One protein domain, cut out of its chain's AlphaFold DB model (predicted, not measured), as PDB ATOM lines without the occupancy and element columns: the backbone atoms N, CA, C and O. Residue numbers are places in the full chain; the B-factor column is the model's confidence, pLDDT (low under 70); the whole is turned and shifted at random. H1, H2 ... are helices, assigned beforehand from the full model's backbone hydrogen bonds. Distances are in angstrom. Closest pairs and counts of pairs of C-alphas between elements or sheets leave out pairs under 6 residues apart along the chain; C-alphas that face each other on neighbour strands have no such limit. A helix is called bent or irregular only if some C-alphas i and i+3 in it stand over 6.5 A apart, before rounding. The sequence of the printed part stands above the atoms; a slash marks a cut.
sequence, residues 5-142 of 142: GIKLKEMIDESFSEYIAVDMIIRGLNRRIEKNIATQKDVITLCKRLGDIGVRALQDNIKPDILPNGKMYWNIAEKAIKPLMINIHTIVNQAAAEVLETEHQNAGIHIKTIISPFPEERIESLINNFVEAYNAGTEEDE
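AT A GLANCE: This is residues 5 to 142 of the 142 residues of an uncharacterized protein of Mogibacterium sp. CM50 (UniProt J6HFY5). A long helix, H4, runs most of the length of an elongated domain, with H3 side by side with it and running back the opposite way; H1 and then H2, which turns off at a wide angle from it, cover one side of this pair. H5 slants over the first part of H4, after a long link, residues 107 to 119, that returns from the last end of H4. The printed part has 138 residues with five named helices, H1 to H5 in that order along the chain, and no named strand; the class is all helix. The whole is loose, with a radius of gyration of the C-alphas of 17.8 A, and spans 62 by 32 by 25 A.

HOW THE PARTS SIT: Begin with H1, residues 5 to 22, which touches H3, residues 40 to 61: the closest C-alphas are those of Phe 16 and Ala 57, 5.3 A apart. The two run opposite ways at a steep tilt of 49 degrees. With its residues 5 to 13 alone H1 also touches H4, residues 74 to 106, where the C-alphas of Lys 9 and Ala 80 come closest, at 4.2 A; they run the same way at a tilt of 36 degrees, only just steep. Next comes H2, residues 24 to 34, close to H1 but not clearly touching it, and about perpendicular at 79 degrees. H2 and H3 form a hairpin at a steep tilt of 41 degrees; H3 touches H2 with its residues 42 to 49 alone, and the closest C-alphas, those of Leu 29 and Asp 42, are 6.4 A apart. H2 only just touches H4, with 3 pairs of C-alphas within 8 A, the closest being those of Ile 33 and Val 99 at 6.9 A. H3 and H4 form another hairpin, opposite ways at a shallow tilt of 17 degrees, with the C-alphas of Cys 47 and Val 92 closest at 5.8 A. H4 is the hub, touching four helices. The last of them is H5, residues 120 to 140, in a hairpin with H4 at a steep tilt of 45 degrees; look at Trp 74 and Val 131, whose C-alphas are the closest at 6.3 A. H5 is apart from H1, H2 and H3. In H1, H2 and H3 every O i to N i+4 pair is within hydrogen-bond range; in H4 27 of 29 are, and in H5 16 of 17.

IN THESE COORDINATES: Find C-alpha 5 at (-24.373, -5.031, 10.227); from there H1 runs 26.1 A to C-alpha 22. H2 goes from Met 24 to Glu 34, and H3 runs 31.7 A from Gln 40 to Asn 61. H4 starts at C-alpha 74, at (-33.116, -1.000, 11.440), and runs 46.3 A to C-alpha 106, at (-36.161, -14.697, -32.710). It has a kink of 33 degrees near residue 81 and is irregular, but only just: C-alphas 80 and 83 are 6.7 A apart. H5 covers 31.1 A from Glu 120 to C-alpha 140, at (-43.316, -13.884, 23.112).

THE WHOLE: Look to Gly 108 and Glu 142 for the two C-alphas farthest apart, at 63.1 A. The printed part has no cut and ends at the chain's last residue, 142. The links H1 to H2 and H2 to H3 are tight; those from H3 to H4, with 12 residues, and from H4 to H5, with 13, are long. The mean pLDDT of the printed part is 94.2, and residues 138 to 142, of which 138 to 140 belong to H5, are under 70.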
ATOM      1  N   GLY A   5     -23.691  -5.044  11.521       93.38
ATOM      2  CA  GLY A   5     -24.373  -5.031  10.227       93.38
ATOM      3  C   GLY A   5     -23.452  -5.445   9.080       93.38
ATOM      4  O   GLY A   5     -23.869  -6.204   8.209       93.38
ATOM      5  N   ILE A   6     -22.186  -5.009   9.106       94.44
ATOM      6  CA  ILE A   6     -21.181  -5.420   8.109       94.44
ATOM      7  C   ILE A   6     -20.858  -6.908   8.261       94.44
ATOM      8  O   ILE A   6     -20.859  -7.635   7.272       94.44
ATOM      9  N   LYS A   7     -20.652  -7.376   9.496       95.38
ATOM     10  CA  LYS A   7     -20.371  -8.791   9.763       95.38
ATOM     11  C   LYS A   7     -21.514  -9.700   9.293       95.38
ATOM     12  O   LYS A   7     -21.266 -10.706   8.640       95.38
ATOM     13  N   LEU A   8     -22.761  -9.340   9.602       96.69
ATOM     14  CA  LEU A   8     -23.936 -10.095   9.161       96.69
ATOM     15  C   LEU A   8     -24.030 -10.145   7.639       96.69
ATOM     16  O   LEU A   8     -24.256 -11.216   7.085       96.69
ATOM     17  N   LYS A   9     -23.813  -9.008   6.969       97.06
ATOM     18  CA  LYS A   9     -23.785  -8.945   5.507       97.06
ATOM     19  C   LYS A   9     -22.786  -9.946   4.921       97.06
ATOM     20  O   LYS A   9     -23.149 -10.686   4.017       97.06
ATOM     21  N   GLU A  10     -21.553  -9.979   5.428       97.06
ATOM     22  CA  GLU A  10     -20.513 -10.896   4.938       97.06
ATOM     23  C   GLU A  10     -20.926 -12.365   5.094       97.06
ATOM     24  O   GLU A  10     -20.847 -13.126   4.133       97.06
ATOM     25  N   MET A  11     -21.446 -12.741   6.265       97.56
ATOM     26  CA  MET A  11     -21.901 -14.109   6.536       97.56
ATOM     27  C   MET A  11     -23.086 -14.525   5.644       97.56
ATOM     28  O   MET A  11     -23.136 -15.650   5.136       97.56
ATOM     29  N   ILE A  12     -24.038 -13.608   5.429       98.31
ATOM     30  CA  ILE A  12     -25.196 -13.820   4.551       98.31
ATOM     31  C   ILE A  12     -24.743 -13.971   3.097       98.31
ATOM     32  O   ILE A  12     -25.192 -14.897   2.425       98.31
ATOM     33  N   ASP A  13     -23.853 -13.099   2.615       97.75
ATOM     34  CA  ASP A  13     -23.336 -13.142   1.244       97.75
ATOM     35  C   ASP A  13     -22.550 -14.435   0.974       97.75
ATOM     36  O   ASP A  13     -22.704 -15.035  -0.094       97.75
ATOM     37  N   GLU A  14     -21.743 -14.886   1.939       98.25
ATOM     38  CA  GLU A  14     -21.015 -16.157   1.873       98.25
ATOM     39  C   GLU A  14     -21.992 -17.334   1.772       98.25
ATOM     40  O   GLU A  14     -21.974 -18.066   0.780       98.25
ATOM     41  N   SER A  15     -22.933 -17.442   2.716       98.31
ATOM     42  CA  SER A  15     -23.936 -18.519   2.727       98.31
ATOM     43  C   SER A  15     -24.786 -18.529   1.454       98.31
ATOM     44  O   SER A  15     -25.033 -19.576   0.855       98.31
ATOM     45  N   PHE A  16     -25.221 -17.353   0.998       98.50
ATOM     46  CA  PHE A  16     -25.994 -17.201  -0.231       98.50
ATOM     47  C   PHE A  16     -25.210 -17.688  -1.455       98.50
ATOM     48  O   PHE A  16     -25.745 -18.433  -2.281       98.50
ATOM     49  N   SER A  17     -23.932 -17.316  -1.548       97.94
ATOM     50  CA  SER A  17     -23.049 -17.717  -2.646       97.94
ATOM     51  C   SER A  17     -22.783 -19.221  -2.644       97.94
ATOM     52  O   SER A  17     -22.851 -19.852  -3.699       97.94
ATOM     53  N   GLU A  18     -22.541 -19.818  -1.475       98.31
ATOM     54  CA  GLU A  18     -22.358 -21.264  -1.326       98.31
ATOM     55  C   GLU A  18     -23.606 -22.041  -1.748       98.31
ATOM     56  O   GLU A  18     -23.520 -22.996  -2.530       98.31
ATOM     57  N   TYR A  19     -24.783 -21.603  -1.295       98.50
ATOM     58  CA  TYR A  19     -26.053 -22.224  -1.653       98.50
ATOM     59  C   TYR A  19     -26.347 -22.122  -3.146       98.50
ATOM     60  O   TYR A  19     -26.737 -23.123  -3.746       98.50
ATOM     61  N   ILE A  20     -26.098 -20.967  -3.771       98.00
ATOM     62  CA  ILE A  20     -26.190 -20.823  -5.229       98.00
ATOM     63  C   ILE A  20     -25.219 -21.768  -5.931       98.00
ATOM     64  O   ILE A  20     -25.601 -22.442  -6.892       98.00
ATOM     65  N   ALA A  21     -23.969 -21.828  -5.466       97.19
ATOM     66  CA  ALA A  21     -22.913 -22.574  -6.133       97.19
ATOM     67  C   ALA A  21     -23.265 -24.054  -6.272       97.19
ATOM     68  O   ALA A  21     -22.932 -24.652  -7.296       97.19
ATOM     69  N   VAL A  22     -23.952 -24.646  -5.291       97.62
ATOM     70  CA  VAL A  22     -24.359 -26.063  -5.295       97.62
ATOM     71  C   VAL A  22     -25.769 -26.311  -5.842       97.62
ATOM     72  O   VAL A  22     -26.149 -27.467  -6.040       97.62
ATOM     73  N   ASP A  23     -26.543 -25.265  -6.135       98.44
ATOM     74  CA  ASP A  23     -27.940 -25.401  -6.536       98.44
ATOM     75  C   ASP A  23     -28.098 -25.915  -7.978       98.44
ATOM     76  O   ASP A  23     -27.775 -25.251  -8.967       98.44
ATOM     77  N   MET A  24     -28.638 -27.128  -8.117       97.88
ATOM     78  CA  MET A  24     -28.819 -27.767  -9.425       97.88
ATOM     79  C   MET A  24     -29.855 -27.061 -10.309       97.88
ATOM     80  O   MET A  24     -29.732 -27.126 -11.536       97.88
ATOM     81  N   ILE A  25     -30.850 -26.393  -9.716       97.81
ATOM     82  CA  ILE A  25     -31.887 -25.667 -10.456       97.81
ATOM     83  C   ILE A  25     -31.262 -24.414 -11.067       97.81
ATOM     84  O   ILE A  25     -31.361 -24.232 -12.280       97.81
ATOM     85  N   ILE A  26     -30.533 -23.615 -10.282       98.00
ATOM     86  CA  ILE A  26     -29.826 -22.423 -10.779       98.00
ATOM     87  C   ILE A  26     -28.810 -22.806 -11.857       98.00
ATOM     88  O   ILE A  26     -28.816 -22.225 -12.940       98.00
ATOM     89  N   ARG A  27     -28.004 -23.854 -11.636       98.12
ATOM     90  CA  ARG A  27     -27.080 -24.373 -12.664       98.12
ATOM     91  C   ARG A  27     -27.800 -24.807 -13.949       98.12
ATOM     92  O   ARG A  27     -27.229 -24.747 -15.038       98.12
ATOM     93  N   GLY A  28     -29.018 -25.334 -13.845       98.06
ATOM     94  CA  GLY A  28     -29.845 -25.699 -14.996       98.06
ATOM     95  C   GLY A  28     -30.362 -24.475 -15.753       98.06
ATOM     96  O   GLY A  28     -30.274 -24.438 -16.979       98.06
ATOM     97  N   LEU A  29     -30.851 -23.475 -15.020       97.94
ATOM     98  CA  LEU A  29     -31.375 -22.225 -15.565       97.94
ATOM     99  C   LEU A  29     -30.276 -21.410 -16.256       97.94
ATOM    100  O   LEU A  29     -30.456 -21.035 -17.410       97.94
ATOM    101  N   ASN A  30     -29.108 -21.252 -15.626       96.56
ATOM    102  CA  ASN A  30     -27.968 -20.543 -16.221       96.56
ATOM    103  C   ASN A  30     -27.539 -21.178 -17.548       96.56
ATOM    104  O   ASN A  30     -27.397 -20.484 -18.546       96.56
ATOM    105  N   ARG A  31     -27.472 -22.515 -17.620       97.81
ATOM    106  CA  ARG A  31     -27.169 -23.222 -18.878       97.81
ATOM    107  C   ARG A  31     -28.217 -23.011 -19.971       97.81
ATOM    108  O   ARG A  31     -27.895 -23.149 -21.147       97.81
ATOM    109  N   ARG A  32     -29.482 -22.768 -19.614       97.69
ATOM    110  CA  ARG A  32     -30.544 -22.456 -20.588       97.69
ATOM    111  C   ARG A  32     -30.416 -21.017 -21.090       97.69
ATOM    112  O   ARG A  32     -30.612 -20.805 -22.285       97.69
ATOM    113  N   ILE A  33     -30.061 -20.086 -20.203       95.75
ATOM    114  CA  ILE A  33     -29.784 -18.680 -20.530       95.75
ATOM    115  C   ILE A  33     -28.574 -18.597 -21.469       95.75
ATOM    116  O   ILE A  33     -28.731 -18.148 -22.593       95.75
ATOM    117  N   GLU A  34     -27.437 -19.200 -21.103       95.12
ATOM    118  CA  GLU A  34     -26.209 -19.251 -21.925       95.12
ATOM    119  C   GLU A  34     -26.426 -19.846 -23.329       95.12
ATOM    120  O   GLU A  34     -25.706 -19.537 -24.276       95.12
ATOM    121  N   LYS A  35     -27.403 -20.750 -23.464       96.44
ATOM    122  CA  LYS A  35     -27.765 -21.389 -24.736       96.44
ATOM    123  C   LYS A  35     -28.833 -20.628 -25.519       96.44
ATOM    124  O   LYS A  35     -29.243 -21.127 -26.563       96.44
ATOM    125  N   ASN A  36     -29.301 -19.479 -25.031       95.25
ATOM    126  CA  ASN A  36     -30.373 -18.686 -25.637       95.25
ATOM    127  C   ASN A  36     -31.678 -19.486 -25.844       95.25
ATOM    128  O   ASN A  36     -32.412 -19.273 -26.806       95.25
ATOM    129  N   ILE A  37     -31.964 -20.446 -24.950       95.88
ATOM    130  CA  ILE A  37     -33.190 -21.279 -24.971       95.88
ATOM    131  C   ILE A  37     -34.045 -21.120 -23.705       95.88
ATOM    132  O   ILE A  37     -35.014 -21.863 -23.504       95.88
ATOM    133  N   ALA A  38     -33.640 -20.223 -22.806       97.06
ATOM    134  CA  ALA A  38     -34.435 -19.847 -21.651       97.06
ATOM    135  C   ALA A  38     -35.648 -19.009 -22.080       97.06
ATOM    136  O   ALA A  38     -35.660 -18.380 -23.132       97.06
ATOM    137  N   THR A  39     -36.677 -19.040 -21.246       96.25
ATOM    138  CA  THR A  39     -37.962 -18.360 -21.435       96.25
ATOM    139  C   THR A  39     -38.278 -17.512 -20.212       96.25
ATOM    140  O   THR A  39     -37.709 -17.718 -19.137       96.25
ATOM    141  N   GLN A  40     -39.263 -16.620 -20.302       94.44
ATOM    142  CA  GLN A  40     -39.694 -15.840 -19.129       94.44
ATOM    143  C   GLN A  40     -40.153 -16.715 -17.943       94.44
ATOM    144  O   GLN A  40     -40.041 -16.324 -16.781       94.44
ATOM    145  N   LYS A  41     -40.606 -17.952 -18.196       97.12
ATOM    146  CA  LYS A  41     -40.917 -18.921 -17.127       97.12
ATOM    147  C   LYS A  41     -39.665 -19.392 -16.380       97.12
ATOM    148  O   LYS A  41     -39.729 -19.618 -15.169       97.12
ATOM    149  N   ASP A  42     -38.539 -19.522 -17.078       98.00
ATOM    150  CA  ASP A  42     -37.247 -19.843 -16.468       98.00
ATOM    151  C   ASP A  42     -36.796 -18.699 -15.544       98.00
ATOM    152  O   ASP A  42     -36.385 -18.953 -14.416       98.00
ATOM    153  N   VAL A  43     -36.989 -17.442 -15.959       97.69
ATOM    154  CA  VAL A  43     -36.685 -16.246 -15.147       97.69
ATOM    155  C   VAL A  43     -37.537 -16.190 -13.873       97.69
ATOM    156  O   VAL A  43     -37.016 -15.948 -12.785       97.69
ATOM    157  N   ILE A  44     -38.841 -16.482 -13.964       97.75
ATOM    158  CA  ILE A  44     -39.715 -16.574 -12.779       97.75
ATOM    159  C   ILE A  44     -39.225 -17.675 -11.827       97.75
ATOM    160  O   ILE A  44     -39.253 -17.502 -10.608       97.75
ATOM    161  N   THR A  45     -38.769 -18.803 -12.372       98.38
ATOM    162  CA  THR A  45     -38.226 -19.914 -11.575       98.38
ATOM    163  C   THR A  45     -36.915 -19.518 -10.896       98.38
ATOM    164  O   THR A  45     -36.745 -19.794  -9.709       98.38
ATOM    165  N   LEU A  46     -36.032 -18.811 -11.608       98.38
ATOM    166  CA  LEU A  46     -34.793 -18.255 -11.064       98.38
ATOM    167  C   LEU A  46     -35.085 -17.301  -9.901       98.38
ATOM    168  O   LEU A  46     -34.504 -17.448  -8.832       98.38
ATOM    169  N   CYS A  47     -36.032 -16.379 -10.087       98.00
ATOM    170  CA  CYS A  47     -36.447 -15.416  -9.068       98.00
ATOM    171  C   CYS A  47     -36.937 -16.106  -7.789       98.00
ATOM    172  O   CYS A  47     -36.451 -15.805  -6.700       98.00
ATOM    173  N   LYS A  48     -37.836 -17.092  -7.918       98.31
ATOM    174  CA  LYS A  48     -38.314 -17.879  -6.772       98.31
ATOM    175  C   LYS A  48     -37.167 -18.595  -6.066       98.31
ATOM    176  O   LYS A  48     -37.058 -18.515  -4.849       98.31
ATOM    177  N   ARG A  49     -36.285 -19.249  -6.830       98.38
ATOM    178  CA  ARG A  49     -35.197 -20.037  -6.248       98.38
ATOM    179  C   ARG A  49     -34.171 -19.172  -5.518       98.38
ATOM    180  O   ARG A  49     -33.741 -19.545  -4.431       98.38
ATOM    181  N   LEU A  50     -33.810 -18.024  -6.087       98.50
ATOM    182  CA  LEU A  50     -32.942 -17.045  -5.430       98.50
ATOM    183  C   LEU A  50     -33.597 -16.476  -4.166       98.50
ATOM    184  O   LEU A  50     -32.911 -16.303  -3.166       98.50
ATOM    185  N   GLY A  51     -34.914 -16.245  -4.183       97.69
ATOM    186  CA  GLY A  51     -35.676 -15.851  -2.997       97.69
ATOM    187  C   GLY A  51     -35.596 -16.888  -1.874       97.69
ATOM    188  O   GLY A  51     -35.224 -16.539  -0.757       97.69
ATOM    189  N   ASP A  52     -35.861 -18.162  -2.176       98.38
ATOM    190  CA  ASP A  52     -35.785 -19.258  -1.196       98.38
ATOM    191  C   ASP A  52     -34.377 -19.390  -0.593       98.38
ATOM    192  O   ASP A  52     -34.214 -19.544   0.619       98.38
ATOM    193  N   ILE A  53     -33.342 -19.315  -1.437       98.62
ATOM    194  CA  ILE A  53     -31.945 -19.375  -0.995       98.62
ATOM    195  C   ILE A  53     -31.587 -18.146  -0.150       98.62
ATOM    196  O   ILE A  53     -30.906 -18.283   0.865       98.62
ATOM    197  N   GLY A  54     -32.075 -16.962  -0.528       98.12
ATOM    198  CA  GLY A  54     -31.902 -15.733   0.238       98.12
ATOM    199  C   GLY A  54     -32.530 -15.831   1.627       98.12
ATOM    200  O   GLY A  54     -31.871 -15.528   2.615       98.12
ATOM    201  N   VAL A  55     -33.766 -16.334   1.723       96.31
ATOM    202  CA  VAL A  55     -34.437 -16.584   3.011       96.31
ATOM    203  C   VAL A  55     -33.616 -17.535   3.874       96.31
ATOM    204  O   VAL A  55     -33.389 -17.243   5.046       96.31
ATOM    205  N   ARG A  56     -33.117 -18.631   3.298       97.94
ATOM    206  CA  ARG A  56     -32.272 -19.581   4.024       97.94
ATOM    207  C   ARG A  56     -30.988 -18.928   4.546       97.94
ATOM    208  O   ARG A  56     -30.675 -19.068   5.722       97.94
ATOM    209  N   ALA A  57     -30.280 -18.173   3.704       98.19
ATOM    210  CA  ALA A  57     -29.068 -17.460   4.107       98.19
ATOM    211  C   ALA A  57     -29.336 -16.458   5.244       98.19
ATOM    212  O   ALA A  57     -28.534 -16.351   6.170       98.19
ATOM    213  N   LEU A  58     -30.479 -15.766   5.227       96.31
ATOM    214  CA  LEU A  58     -30.891 -14.886   6.324       96.31
ATOM    215  C   LEU A  58     -31.173 -15.672   7.611       96.31
ATOM    216  O   LEU A  58     -30.664 -15.309   8.669       96.31
ATOM    217  N   GLN A  59     -31.949 -16.756   7.530       94.69
ATOM    218  CA  GLN A  59     -32.326 -17.579   8.686       94.69
ATOM    219  C   GLN A  59     -31.127 -18.242   9.366       94.69
ATOM    220  O   GLN A  59     -31.118 -18.377  10.590       94.69
ATOM    221  N   ASP A  60     -30.126 -18.661   8.595       96.44
ATOM    222  CA  ASP A  60     -28.943 -19.337   9.126       96.44
ATOM    223  C   ASP A  60     -28.001 -18.370   9.858       96.44
ATOM    224  O   ASP A  60     -27.353 -18.773  10.823       96.44
ATOM    225  N   ASN A  61     -27.982 -17.088   9.470       96.44
ATOM    226  CA  ASN A  61     -27.015 -16.107   9.972       96.44
ATOM    227  C   ASN A  61     -27.592 -15.069  10.947       96.44
ATOM    228  O   ASN A  61     -26.862 -14.572  11.804       96.44
ATOM    229  N   ILE A  62     -28.879 -14.724  10.850       94.56
ATOM    230  CA  ILE A  62     -29.526 -13.788  11.780       94.56
ATOM    231  C   ILE A  62     -30.016 -14.569  12.997       94.56
ATOM    232  O   ILE A  62     -31.013 -15.288  12.928       94.56
ATOM    233  N   LYS A  63     -29.305 -14.415  14.115       92.75
ATOM    234  CA  LYS A  63     -29.576 -15.098  15.383       92.75
ATOM    235  C   LYS A  63     -29.585 -14.100  16.554       92.75
ATOM    236  O   LYS A  63     -28.889 -13.090  16.479       92.75
ATOM    237  N   PRO A  64     -30.325 -14.344  17.650       90.56
ATOM    238  CA  PRO A  64     -30.352 -13.412  18.782       90.56
ATOM    239  C   PRO A  64     -28.975 -13.158  19.419       90.56
ATOM    240  O   PRO A  64     -28.680 -12.044  19.835       90.56
ATOM    241  N   ASP A  65     -28.099 -14.159  19.456       90.81
ATOM    242  CA  ASP A  65     -26.777 -14.096  20.093       90.81
ATOM    243  C   ASP A  65     -25.778 -13.162  19.384       90.81
ATOM    244  O   ASP A  65     -24.897 -12.595  20.032       90.81
ATOM    245  N   ILE A  66     -25.910 -12.977  18.066       90.94
ATOM    246  CA  ILE A  66     -25.074 -12.039  17.299       90.94
ATOM    247  C   ILE A  66     -25.634 -10.608  17.311       90.94
ATOM    248  O   ILE A  66     -24.924  -9.664  16.948       90.94
ATOM    249  N   LEU A  67     -26.890 -10.428  17.727       93.56
ATOM    250  CA  LEU A  67     -27.566  -9.135  17.738       93.56
ATOM    251  C   LEU A  67     -27.346  -8.376  19.055       93.56
ATOM    252  O   LEU A  67     -27.270  -8.979  20.128       93.56
ATOM    253  N   PRO A  68     -27.290  -7.030  19.023       92.06
ATOM    254  CA  PRO A  68     -27.205  -6.254  20.250       92.06
ATOM    255  C   PRO A  68     -28.476  -6.445  21.083       92.06
ATOM    256  O   PRO A  68     -29.581  -6.166  20.622       92.06
ATOM    257  N   ASN A  69     -28.315  -6.905  22.324       91.44
ATOM    258  CA  ASN A  69     -29.420  -7.195  23.245       91.44
ATOM    259  C   ASN A  69     -30.459  -8.180  22.672       91.44
ATOM    260  O   ASN A  69     -31.626  -8.095  23.035       91.44
ATOM    261  N   GLY A  70     -30.076  -9.046  21.725       92.31
ATOM    262  CA  GLY A  70     -31.014  -9.951  21.054       92.31
ATOM    263  C   GLY A  70     -31.963  -9.285  20.054       92.31
ATOM    264  O   GLY A  70     -32.716  -9.994  19.389       92.31
ATOM    265  N   LYS A  71     -31.916  -7.954  19.900       94.38
ATOM    266  CA  LYS A  71     -32.879  -7.180  19.107       94.38
ATOM    267  C   LYS A  71     -32.339  -6.807  17.733       94.38
ATOM    268  O   LYS A  71     -31.174  -6.439  17.562       94.38
ATOM    269  N   MET A  72     -33.221  -6.846  16.740       96.12
ATOM    270  CA  MET A  72     -32.929  -6.362  15.398       96.12
ATOM    271  C   MET A  72     -33.108  -4.843  15.350       96.12
ATOM    272  O   MET A  72     -34.186  -4.324  15.636       96.12
ATOM    273  N   TYR A  73     -32.059  -4.123  14.952       96.75
ATOM    274  CA  TYR A  73     -32.115  -2.679  14.718       96.75
ATOM    275  C   TYR A  73     -32.175  -2.390  13.225       96.75
ATOM    276  O   TYR A  73     -31.527  -3.069  12.428       96.75
ATOM    277  N   TRP A  74     -32.900  -1.339  12.846       97.19
ATOM    278  CA  TRP A  74     -33.116  -1.000  11.440       97.19
ATOM    279  C   TRP A  74     -31.814  -0.814  10.654       97.19
ATOM    280  O   TRP A  74     -31.653  -1.380   9.581       97.19
ATOM    281  N   ASN A  75     -30.837  -0.102  11.219       96.44
ATOM    282  CA  ASN A  75     -29.532   0.119  10.589       96.44
ATOM    283  C   ASN A  75     -28.709  -1.172  10.412       96.44
ATOM    284  O   ASN A  75     -27.853  -1.235   9.532       96.44
ATOM    285  N   ILE A  76     -28.931  -2.190  11.250       96.62
ATOM    286  CA  ILE A  76     -28.312  -3.515  11.110       96.62
ATOM    287  C   ILE A  76     -29.037  -4.295  10.014       96.62
ATOM    288  O   ILE A  76     -28.385  -4.818   9.112       96.62
ATOM    289  N   ALA A  77     -30.373  -4.318  10.057       96.75
ATOM    290  CA  ALA A  77     -31.211  -4.975   9.059       96.75
ATOM    291  C   ALA A  77     -30.966  -4.412   7.654       96.75
ATOM    292  O   ALA A  77     -30.780  -5.175   6.713       96.75
ATOM    293  N   GLU A  78     -30.886  -3.089   7.507       97.75
ATOM    294  CA  GLU A  78     -30.580  -2.438   6.235       97.75
ATOM    295  C   GLU A  78     -29.228  -2.908   5.687       97.75
ATOM    296  O   GLU A  78     -29.155  -3.384   4.554       97.75
ATOM    297  N   LYS A  79     -28.167  -2.850   6.501       96.38
ATOM    298  CA  LYS A  79     -26.818  -3.263   6.088       96.38
ATOM    299  C   LYS A  79     -26.729  -4.743   5.723       96.38
ATOM    300  O   LYS A  79     -25.969  -5.084   4.821       96.38
ATOM    301  N   ALA A  80     -27.482  -5.598   6.409       95.12
ATOM    302  CA  ALA A  80     -27.452  -7.042   6.215       95.12
ATOM    303  C   ALA A  80     -28.352  -7.517   5.057       95.12
ATOM    304  O   ALA A  80     -27.960  -8.389   4.290       95.12
ATOM    305  N   ILE A  81     -29.552  -6.943   4.909       96.69
ATOM    306  CA  ILE A  81     -30.610  -7.453   4.017       96.69
ATOM    307  C   ILE A  81     -30.625  -6.723   2.672       96.69
ATOM    308  O   ILE A  81     -30.804  -7.354   1.628       96.69
ATOM    309  N   LYS A  82     -30.435  -5.396   2.659       97.38
ATOM    310  CA  LYS A  82     -30.528  -4.593   1.427       97.38
ATOM    311  C   LYS A  82     -29.537  -5.053   0.346       97.38
ATOM    312  O   LYS A  82     -29.971  -5.200  -0.797       97.38
ATOM    313  N   PRO A  83     -28.260  -5.365   0.654       97.25
ATOM    314  CA  PRO A  83     -27.318  -5.856  -0.355       97.25
ATOM    315  C   PRO A  83     -27.752  -7.172  -1.006       97.25
ATOM    316  O   PRO A  83     -27.661  -7.305  -2.226       97.25
ATOM    317  N   LEU A  84     -28.297  -8.107  -0.221       97.56
ATOM    318  CA  LEU A  84     -28.838  -9.366  -0.731       97.56
ATOM    319  C   LEU A  84     -30.000  -9.114  -1.707       97.56
ATOM    320  O   LEU A  84     -30.039  -9.692  -2.794       97.56
ATOM    321  N   MET A  85     -30.918  -8.206  -1.360       97.44
ATOM    322  CA  MET A  85     -32.050  -7.838  -2.221       97.44
ATOM    323  C   MET A  85     -31.594  -7.166  -3.522       97.44
ATOM    324  O   MET A  85     -32.130  -7.473  -4.588       97.44
ATOM    325  N   ILE A  86     -30.588  -6.285  -3.456       97.69
ATOM    326  CA  ILE A  86     -29.970  -5.663  -4.638       97.69
ATOM    327  C   ILE A  86     -29.366  -6.739  -5.543       97.69
ATOM    328  O   ILE A  86     -29.577  -6.707  -6.758       97.69
ATOM    329  N   ASN A  87     -28.650  -7.706  -4.968       97.31
ATOM    330  CA  ASN A  87     -28.033  -8.796  -5.714       97.31
ATOM    331  C   ASN A  87     -29.087  -9.647  -6.445       97.31
ATOM    332  O   ASN A  87     -29.034  -9.789  -7.668       97.31
ATOM    333  N   ILE A  88     -30.115 -10.122  -5.730       97.62
ATOM    334  CA  ILE A  88     -31.216 -10.905  -6.317       97.62
ATOM    335  C   ILE A  88     -31.925 -10.111  -7.420       97.62
ATOM    336  O   ILE A  88     -32.127 -10.628  -8.519       97.62
ATOM    337  N   HIS A  89     -32.270  -8.847  -7.158       97.44
ATOM    338  CA  HIS A  89     -32.910  -7.982  -8.146       97.44
ATOM    339  C   HIS A  89     -32.054  -7.841  -9.410       97.44
ATOM    340  O   HIS A  89     -32.581  -7.907 -10.521       97.44
ATOM    341  N   THR A  90     -30.742  -7.670  -9.247       96.88
ATOM    342  CA  THR A  90     -29.796  -7.505 -10.355       96.88
ATOM    343  C   THR A  90     -29.733  -8.767 -11.209       96.88
ATOM    344  O   THR A  90     -29.950  -8.680 -12.416       96.88
ATOM    345  N   ILE A  91     -29.537  -9.936 -10.588       97.00
ATOM    346  CA  ILE A  91     -29.472 -11.228 -11.289       97.00
ATOM    347  C   ILE A  91     -30.765 -11.484 -12.073       97.00
ATOM    348  O   ILE A  91     -30.726 -11.809 -13.260       97.00
ATOM    349  N   VAL A  92     -31.925 -11.308 -11.431       97.31
ATOM    350  CA  VAL A  92     -33.226 -11.592 -12.052       97.31
ATOM    351  C   VAL A  92     -33.511 -10.645 -13.213       97.31
ATOM    352  O   VAL A  92     -33.945 -11.103 -14.267       97.31
ATOM    353  N   ASN A  93     -33.265  -9.341 -13.057       96.56
ATOM    354  CA  ASN A  93     -33.542  -8.379 -14.125       96.56
ATOM    355  C   ASN A  93     -32.573  -8.513 -15.302       96.56
ATOM    356  O   ASN A  93     -32.987  -8.323 -16.443       96.56
ATOM    357  N   GLN A  94     -31.307  -8.858 -15.051       95.50
ATOM    358  CA  GLN A  94     -30.354  -9.150 -16.123       95.50
ATOM    359  C   GLN A  94     -30.791 -10.381 -16.920       95.50
ATOM    360  O   GLN A  94     -30.901 -10.300 -18.141       95.50
ATOM    361  N   ALA A  95     -31.146 -11.475 -16.236       96.06
ATOM    362  CA  ALA A  95     -31.670 -12.672 -16.889       96.06
ATOM    363  C   ALA A  95     -32.971 -12.388 -17.662       96.06
ATOM    364  O   ALA A  95     -33.134 -12.847 -18.789       96.06
ATOM    365  N   ALA A  96     -33.887 -11.599 -17.088       96.31
ATOM    366  CA  ALA A  96     -35.115 -11.177 -17.762       96.31
ATOM    367  C   ALA A  96     -34.819 -10.412 -19.056       96.31
ATOM    368  O   ALA A  96     -35.452 -10.672 -20.083       96.31
ATOM    369  N   ALA A  97     -33.851  -9.494 -18.998       95.06
ATOM    370  CA  ALA A  97     -33.469  -8.675 -20.131       95.06
ATOM    371  C   ALA A  97     -32.833  -9.505 -21.252       95.06
ATOM    372  O   ALA A  97     -33.209  -9.359 -22.408       95.06
ATOM    373  N   GLU A  98     -31.918 -10.410 -20.907       94.81
ATOM    374  CA  GLU A  98     -31.249 -11.304 -21.859       94.81
ATOM    375  C   GLU A  98     -32.232 -12.260 -22.550       94.81
ATOM    376  O   GLU A  98     -32.207 -12.427 -23.774       94.81
ATOM    377  N   VAL A  99     -33.152 -12.845 -21.778       95.69
ATOM    378  CA  VAL A  99     -34.193 -13.727 -22.317       95.69
ATOM    379  C   VAL A  99     -35.143 -12.959 -23.233       95.69
ATOM    380  O   VAL A  99     -35.462 -13.448 -24.314       95.69
ATOM    381  N   LEU A 100     -35.574 -11.756 -22.842       94.19
ATOM    382  CA  LEU A 100     -36.483 -10.957 -23.667       94.19
ATOM    383  C   LEU A 100     -35.812 -10.492 -24.963       94.19
ATOM    384  O   LEU A 100     -36.431 -10.542 -26.021       94.19
ATOM    385  N   GLU A 101     -34.541 -10.096 -24.899       93.38
ATOM    386  CA  GLU A 101     -33.758  -9.722 -26.077       93.38
ATOM    387  C   GLU A 101     -33.640 -10.899 -27.057       93.38
ATOM    388  O   GLU A 101     -33.854 -10.741 -28.259       93.38
ATOM    389  N   THR A 102     -33.393 -12.105 -26.541       92.62
ATOM    390  CA  THR A 102     -33.364 -13.337 -27.341       92.62
ATOM    391  C   THR A 102     -34.724 -13.627 -27.987       92.62
ATOM    392  O   THR A 102     -34.803 -13.935 -29.178       92.62
ATOM    393  N   GLU A 103     -35.817 -13.514 -27.228       92.12
ATOM    394  CA  GLU A 103     -37.181 -13.704 -27.736       92.12
ATOM    395  C   GLU A 103     -37.530 -12.667 -28.821       92.12
ATOM    396  O   GLU A 103     -38.089 -13.027 -29.860       92.12
ATOM    397  N   HIS A 104     -37.143 -11.401 -28.631       92.19
ATOM    398  CA  HIS A 104     -37.314 -10.332 -29.615       92.19
ATOM    399  C   HIS A 104     -36.554 -10.615 -30.913       92.19
ATOM    400  O   HIS A 104     -37.148 -10.541 -31.991       92.19
ATOM    401  N   GLN A 105     -35.277 -10.992 -30.821       90.81
ATOM    402  CA  GLN A 105     -34.450 -11.333 -31.982       90.81
ATOM    403  C   GLN A 105     -35.053 -12.496 -32.776       90.81
ATOM    404  O   GLN A 105     -35.187 -12.407 -33.998       90.81
ATOM    405  N   ASN A 106     -35.506 -13.546 -32.086       89.94
ATOM    406  CA  ASN A 106     -36.161 -14.697 -32.710       89.94
ATOM    407  C   ASN A 106     -37.501 -14.339 -33.379       89.94
ATOM    408  O   ASN A 106     -37.889 -14.973 -34.358       89.94
ATOM    409  N   ALA A 107     -38.201 -13.321 -32.872       91.38
ATOM    410  CA  ALA A 107     -39.456 -12.823 -33.430       91.38
ATOM    411  C   ALA A 107     -39.274 -11.716 -34.492       91.38
ATOM    412  O   ALA A 107     -40.265 -11.231 -35.040       91.38
ATOM    413  N   GLY A 108     -38.039 -11.284 -34.784       92.50
ATOM    414  CA  GLY A 108     -37.767 -10.154 -35.682       92.50
ATOM    415  C   GLY A 108     -38.206  -8.790 -35.125       92.50
ATOM    416  O   GLY A 108     -38.391  -7.833 -35.881       92.50
ATOM    417  N   ILE A 109     -38.388  -8.684 -33.808       92.31
ATOM    418  CA  ILE A 109     -38.791  -7.461 -33.109       92.31
ATOM    419  C   ILE A 109     -37.534  -6.668 -32.744       92.31
ATOM    420  O   ILE A 109     -36.636  -7.174 -32.086       92.31
ATOM    421  N   HIS A 110     -37.482  -5.395 -33.137       83.69
ATOM    422  CA  HIS A 110     -36.326  -4.518 -32.912       83.69
ATOM    423  C   HIS A 110     -36.601  -3.520 -31.777       83.69
ATOM    424  O   HIS A 110     -36.452  -2.309 -31.939       83.69
ATOM    425  N   ILE A 111     -37.079  -4.028 -30.638       88.12
ATOM    426  CA  ILE A 111     -37.385  -3.229 -29.446       88.12
ATOM    427  C   ILE A 111     -36.301  -3.485 -28.408       88.12
ATOM    428  O   ILE A 111     -36.098  -4.622 -27.987       88.12
ATOM    429  N   LYS A 112     -35.641  -2.409 -27.974       83.38
ATOM    430  CA  LYS A 112     -34.615  -2.478 -26.936       83.38
ATOM    431  C   LYS A 112     -35.237  -2.867 -25.600       83.38
ATOM    432  O   LYS A 112     -36.201  -2.245 -25.149       83.38
ATOM    433  N   THR A 113     -34.620  -3.834 -24.942       85.75
ATOM    434  CA  THR A 113     -35.032  -4.273 -23.615       85.75
ATOM    435  C   THR A 113     -34.748  -3.211 -22.541       85.75
ATOM    436  O   THR A 113     -33.700  -2.557 -22.552       85.75
ATOM    437  N   ILE A 114     -35.691  -3.016 -21.610       85.62
ATOM    438  CA  ILE A 114     -35.593  -2.055 -20.500       85.62
ATOM    439  C   ILE A 114     -35.419  -2.827 -19.192       85.62
ATOM    440  O   ILE A 114     -36.182  -3.746 -18.908       85.62
ATOM    441  N   ILE A 115     -34.440  -2.421 -18.385       89.19
ATOM    442  CA  ILE A 115     -34.224  -2.943 -17.033       89.19
ATOM    443  C   ILE A 115     -34.943  -2.029 -16.042       89.19
ATOM    444  O   ILE A 115     -34.753  -0.810 -16.067       89.19
ATOM    445  N   SER A 116     -35.771  -2.608 -15.173       88.81
ATOM    446  CA  SER A 116     -36.456  -1.848 -14.129       88.81
ATOM    447  C   SER A 116     -35.469  -1.352 -13.064       88.81
ATOM    448  O   SER A 116     -34.532  -2.074 -12.711       88.81
ATOM    449  N   PRO A 117     -35.658  -0.130 -12.532       93.88
ATOM    450  CA  PRO A 117     -34.858   0.355 -11.415       93.88
ATOM    451  C   PRO A 117     -35.145  -0.452 -10.143       93.88
ATOM    452  O   PRO A 117     -36.246  -0.978  -9.963       93.88
ATOM    453  N   PHE A 118     -34.155  -0.521  -9.250       95.62
ATOM    454  CA  PHE A 118     -34.313  -1.164  -7.949       95.62
ATOM    455  C   PHE A 118     -35.407  -0.455  -7.125       95.62
ATOM    456  O   PHE A 118     -35.372   0.773  -7.008       95.62
ATOM    457  N   PRO A 119     -36.387  -1.186  -6.564       96.00
ATOM    458  CA  PRO A 119     -37.532  -0.585  -5.884       96.00
ATOM    459  C   PRO A 119     -37.193  -0.201  -4.431       96.00
ATOM    460  O   PRO A 119     -37.638  -0.868  -3.499       96.00
ATOM    461  N   GLU A 120     -36.419   0.875  -4.251       96.94
ATOM    462  CA  GLU A 120     -35.905   1.346  -2.947       96.94
ATOM    463  C   GLU A 120     -36.983   1.423  -1.853       96.94
ATOM    464  O   GLU A 120     -36.915   0.687  -0.868       96.94
ATOM    465  N   GLU A 121     -38.042   2.213  -2.063       97.12
ATOM    466  CA  GLU A 121     -39.109   2.439  -1.067       97.12
ATOM    467  C   GLU A 121     -39.790   1.135  -0.613       97.12
ATOM    468  O   GLU A 121     -40.169   0.963   0.552       97.12
ATOM    469  N   ARG A 122     -39.934   0.174  -1.534       96.38
ATOM    470  CA  ARG A 122     -40.542  -1.127  -1.239       96.38
ATOM    471  C   ARG A 122     -39.636  -1.974  -0.352       96.38
ATOM    472  O   ARG A 122     -40.138  -2.685   0.516       96.38
ATOM    473  N   ILE A 123     -38.327  -1.928  -0.585       97.19
ATOM    474  CA  ILE A 123     -37.350  -2.680   0.204       97.19
ATOM    475  C   ILE A 123     -37.178  -2.053   1.586       97.19
ATOM    476  O   ILE A 123     -37.144  -2.788   2.569       97.19
ATOM    477  N   GLU A 124     -37.177  -0.727   1.691       97.38
ATOM    478  CA  GLU A 124     -37.185  -0.029   2.982       97.38
ATOM    479  C   GLU A 124     -38.420  -0.392   3.813       97.38
ATOM    480  O   GLU A 124     -38.302  -0.748   4.986       97.38
ATOM    481  N   SER A 125     -39.601  -0.407   3.185       97.44
ATOM    482  CA  SER A 125     -40.843  -0.839   3.839       97.44
ATOM    483  C   SER A 125     -40.784  -2.303   4.293       97.44
ATOM    484  O   SER A 125     -41.268  -2.642   5.370       97.44
ATOM    485  N   LEU A 126     -40.165  -3.183   3.499       96.44
ATOM    486  CA  LEU A 126     -39.964  -4.585   3.872       96.44
ATOM    487  C   LEU A 126     -39.017  -4.717   5.072       96.44
ATOM    488  O   LEU A 126     -39.305  -5.494   5.979       96.44
ATOM    489  N   ILE A 127     -37.922  -3.951   5.097       97.75
ATOM    490  CA  ILE A 127     -36.974  -3.932   6.218       97.75
ATOM    491  C   ILE A 127     -37.661  -3.438   7.496       97.75
ATOM    492  O   ILE A 127     -37.484  -4.065   8.537       97.75
ATOM    493  N   ASN A 128     -38.486  -2.386   7.417       97.75
ATOM    494  CA  ASN A 128     -39.298  -1.920   8.550       97.75
ATOM    495  C   ASN A 128     -40.156  -3.057   9.119       97.75
ATOM    496  O   ASN A 128     -40.024  -3.402  10.293       97.75
ATOM    497  N   ASN A 129     -40.955  -3.703   8.264       96.56
ATOM    498  CA  ASN A 129     -41.839  -4.795   8.674       96.56
ATOM    499  C   ASN A 129     -41.062  -5.982   9.263       96.56
ATOM    500  O   ASN A 129     -41.519  -6.616  10.210       96.56
ATOM    501  N   PHE A 130     -39.887  -6.298   8.710       95.25
ATOM    502  CA  PHE A 130     -39.033  -7.367   9.224       95.25
ATOM    503  C   PHE A 130     -38.508  -7.054  10.630       95.25
ATOM    504  O   PHE A 130     -38.556  -7.920  11.498       95.25
ATOM    505  N   VAL A 131     -38.029  -5.830  10.864       96.75
ATOM    506  CA  VAL A 131     -37.528  -5.390  12.177       96.75
ATOM    507  C   VAL A 131     -38.632  -5.471  13.231       96.75
ATOM    508  O   VAL A 131     -38.399  -5.983  14.324       96.75
ATOM    509  N   GLU A 132     -39.833  -4.996  12.900       95.81
ATOM    510  CA  GLU A 132     -40.998  -5.059  13.786       95.81
ATOM    511  C   GLU A 132     -41.389  -6.506  14.104       95.81
ATOM    512  O   GLU A 132     -41.490  -6.874  15.273       95.81
ATOM    513  N   ALA A 133     -41.538  -7.349  13.077       94.19
ATOM    514  CA  ALA A 133     -41.935  -8.745  13.245       94.19
ATOM    515  C   ALA A 133     -40.892  -9.572  14.012       94.19
ATOM    516  O   ALA A 133     -41.261 -10.384  14.857       94.19
ATOM    517  N   TYR A 134     -39.599  -9.363  13.740       93.56
ATOM    518  CA  TYR A 134     -38.520 -10.061  14.441       93.56
ATOM    519  C   TYR A 134     -38.553  -9.748  15.940       93.56
ATOM    520  O   TYR A 134     -38.527 -10.661  16.760       93.56
ATOM    521  N   ASN A 135     -38.646  -8.464  16.295       93.69
ATOM    522  CA  ASN A 135     -38.619  -8.043  17.694       93.69
ATOM    523  C   ASN A 135     -39.907  -8.420  18.446       93.69
ATOM    524  O   ASN A 135     -39.829  -8.765  19.620       93.69
ATOM    525  N   ALA A 136     -41.069  -8.403  17.784       91.62
ATOM    526  CA  ALA A 136     -42.317  -8.882  18.381       91.62
ATOM    527  C   ALA A 136     -42.258 -10.385  18.698       91.62
ATOM    528  O   ALA A 136     -42.642 -10.794  19.787       91.62
ATOM    529  N   GLY A 137     -41.714 -11.198  17.784       80.94
ATOM    530  CA  GLY A 137     -41.550 -12.638  18.010       80.94
ATOM    531  C   GLY A 137     -40.607 -12.963  19.171       80.94
ATOM    532  O   GLY A 137     -40.858 -13.898  19.916       80.94
ATOM    533  N   THR A 138     -39.555 -12.163  19.379       69.06
ATOM    534  CA  THR A 138     -38.637 -12.363  20.514       69.06
ATOM    535  C   THR A 138     -39.237 -12.001  21.874       69.06
ATOM    536  O   THR A 138     -38.726 -12.467  22.884       69.06
ATOM    537  N   GLU A 139     -40.291 -11.181  21.920       65.88
ATOM    538  CA  GLU A 139     -40.966 -10.795  23.172       65.88
ATOM    539  C   GLU A 139     -41.994 -11.844  23.637       65.88
ATOM    540  O   GLU A 139     -42.403 -11.817  24.793       65.88
ATOM    541  N   GLU A 140     -42.405 -12.777  22.768       60.91
ATOM    542  CA  GLU A 140     -43.316 -13.884  23.112       60.91
ATOM    543  C   GLU A 140     -42.589 -15.117  23.688       60.91
ATOM    544  O   GLU A 140     -43.224 -15.956  24.329       60.91
ATOM    545  N   ASP A 141     -41.271 -15.219  23.473       52.41
ATOM    546  CA  ASP A 141     -40.417 -16.333  23.914       52.41
ATOM    547  C   ASP A 141     -39.700 -16.071  25.272       52.41
ATOM    548  O   ASP A 141     -38.979 -16.951  25.757       52.41
ATOM    549  N   GLU A 142     -39.889 -14.889  25.885       48.19
ATOM    550  CA  GLU A 142     -39.409 -14.500  27.237       48.19
ATOM    551  C   GLU A 142     -40.478 -14.696  28.332       48.19
ATOM    552  O   GLU A 142     -40.106 -15.183  29.430       48.19
TER     553      GLU A 142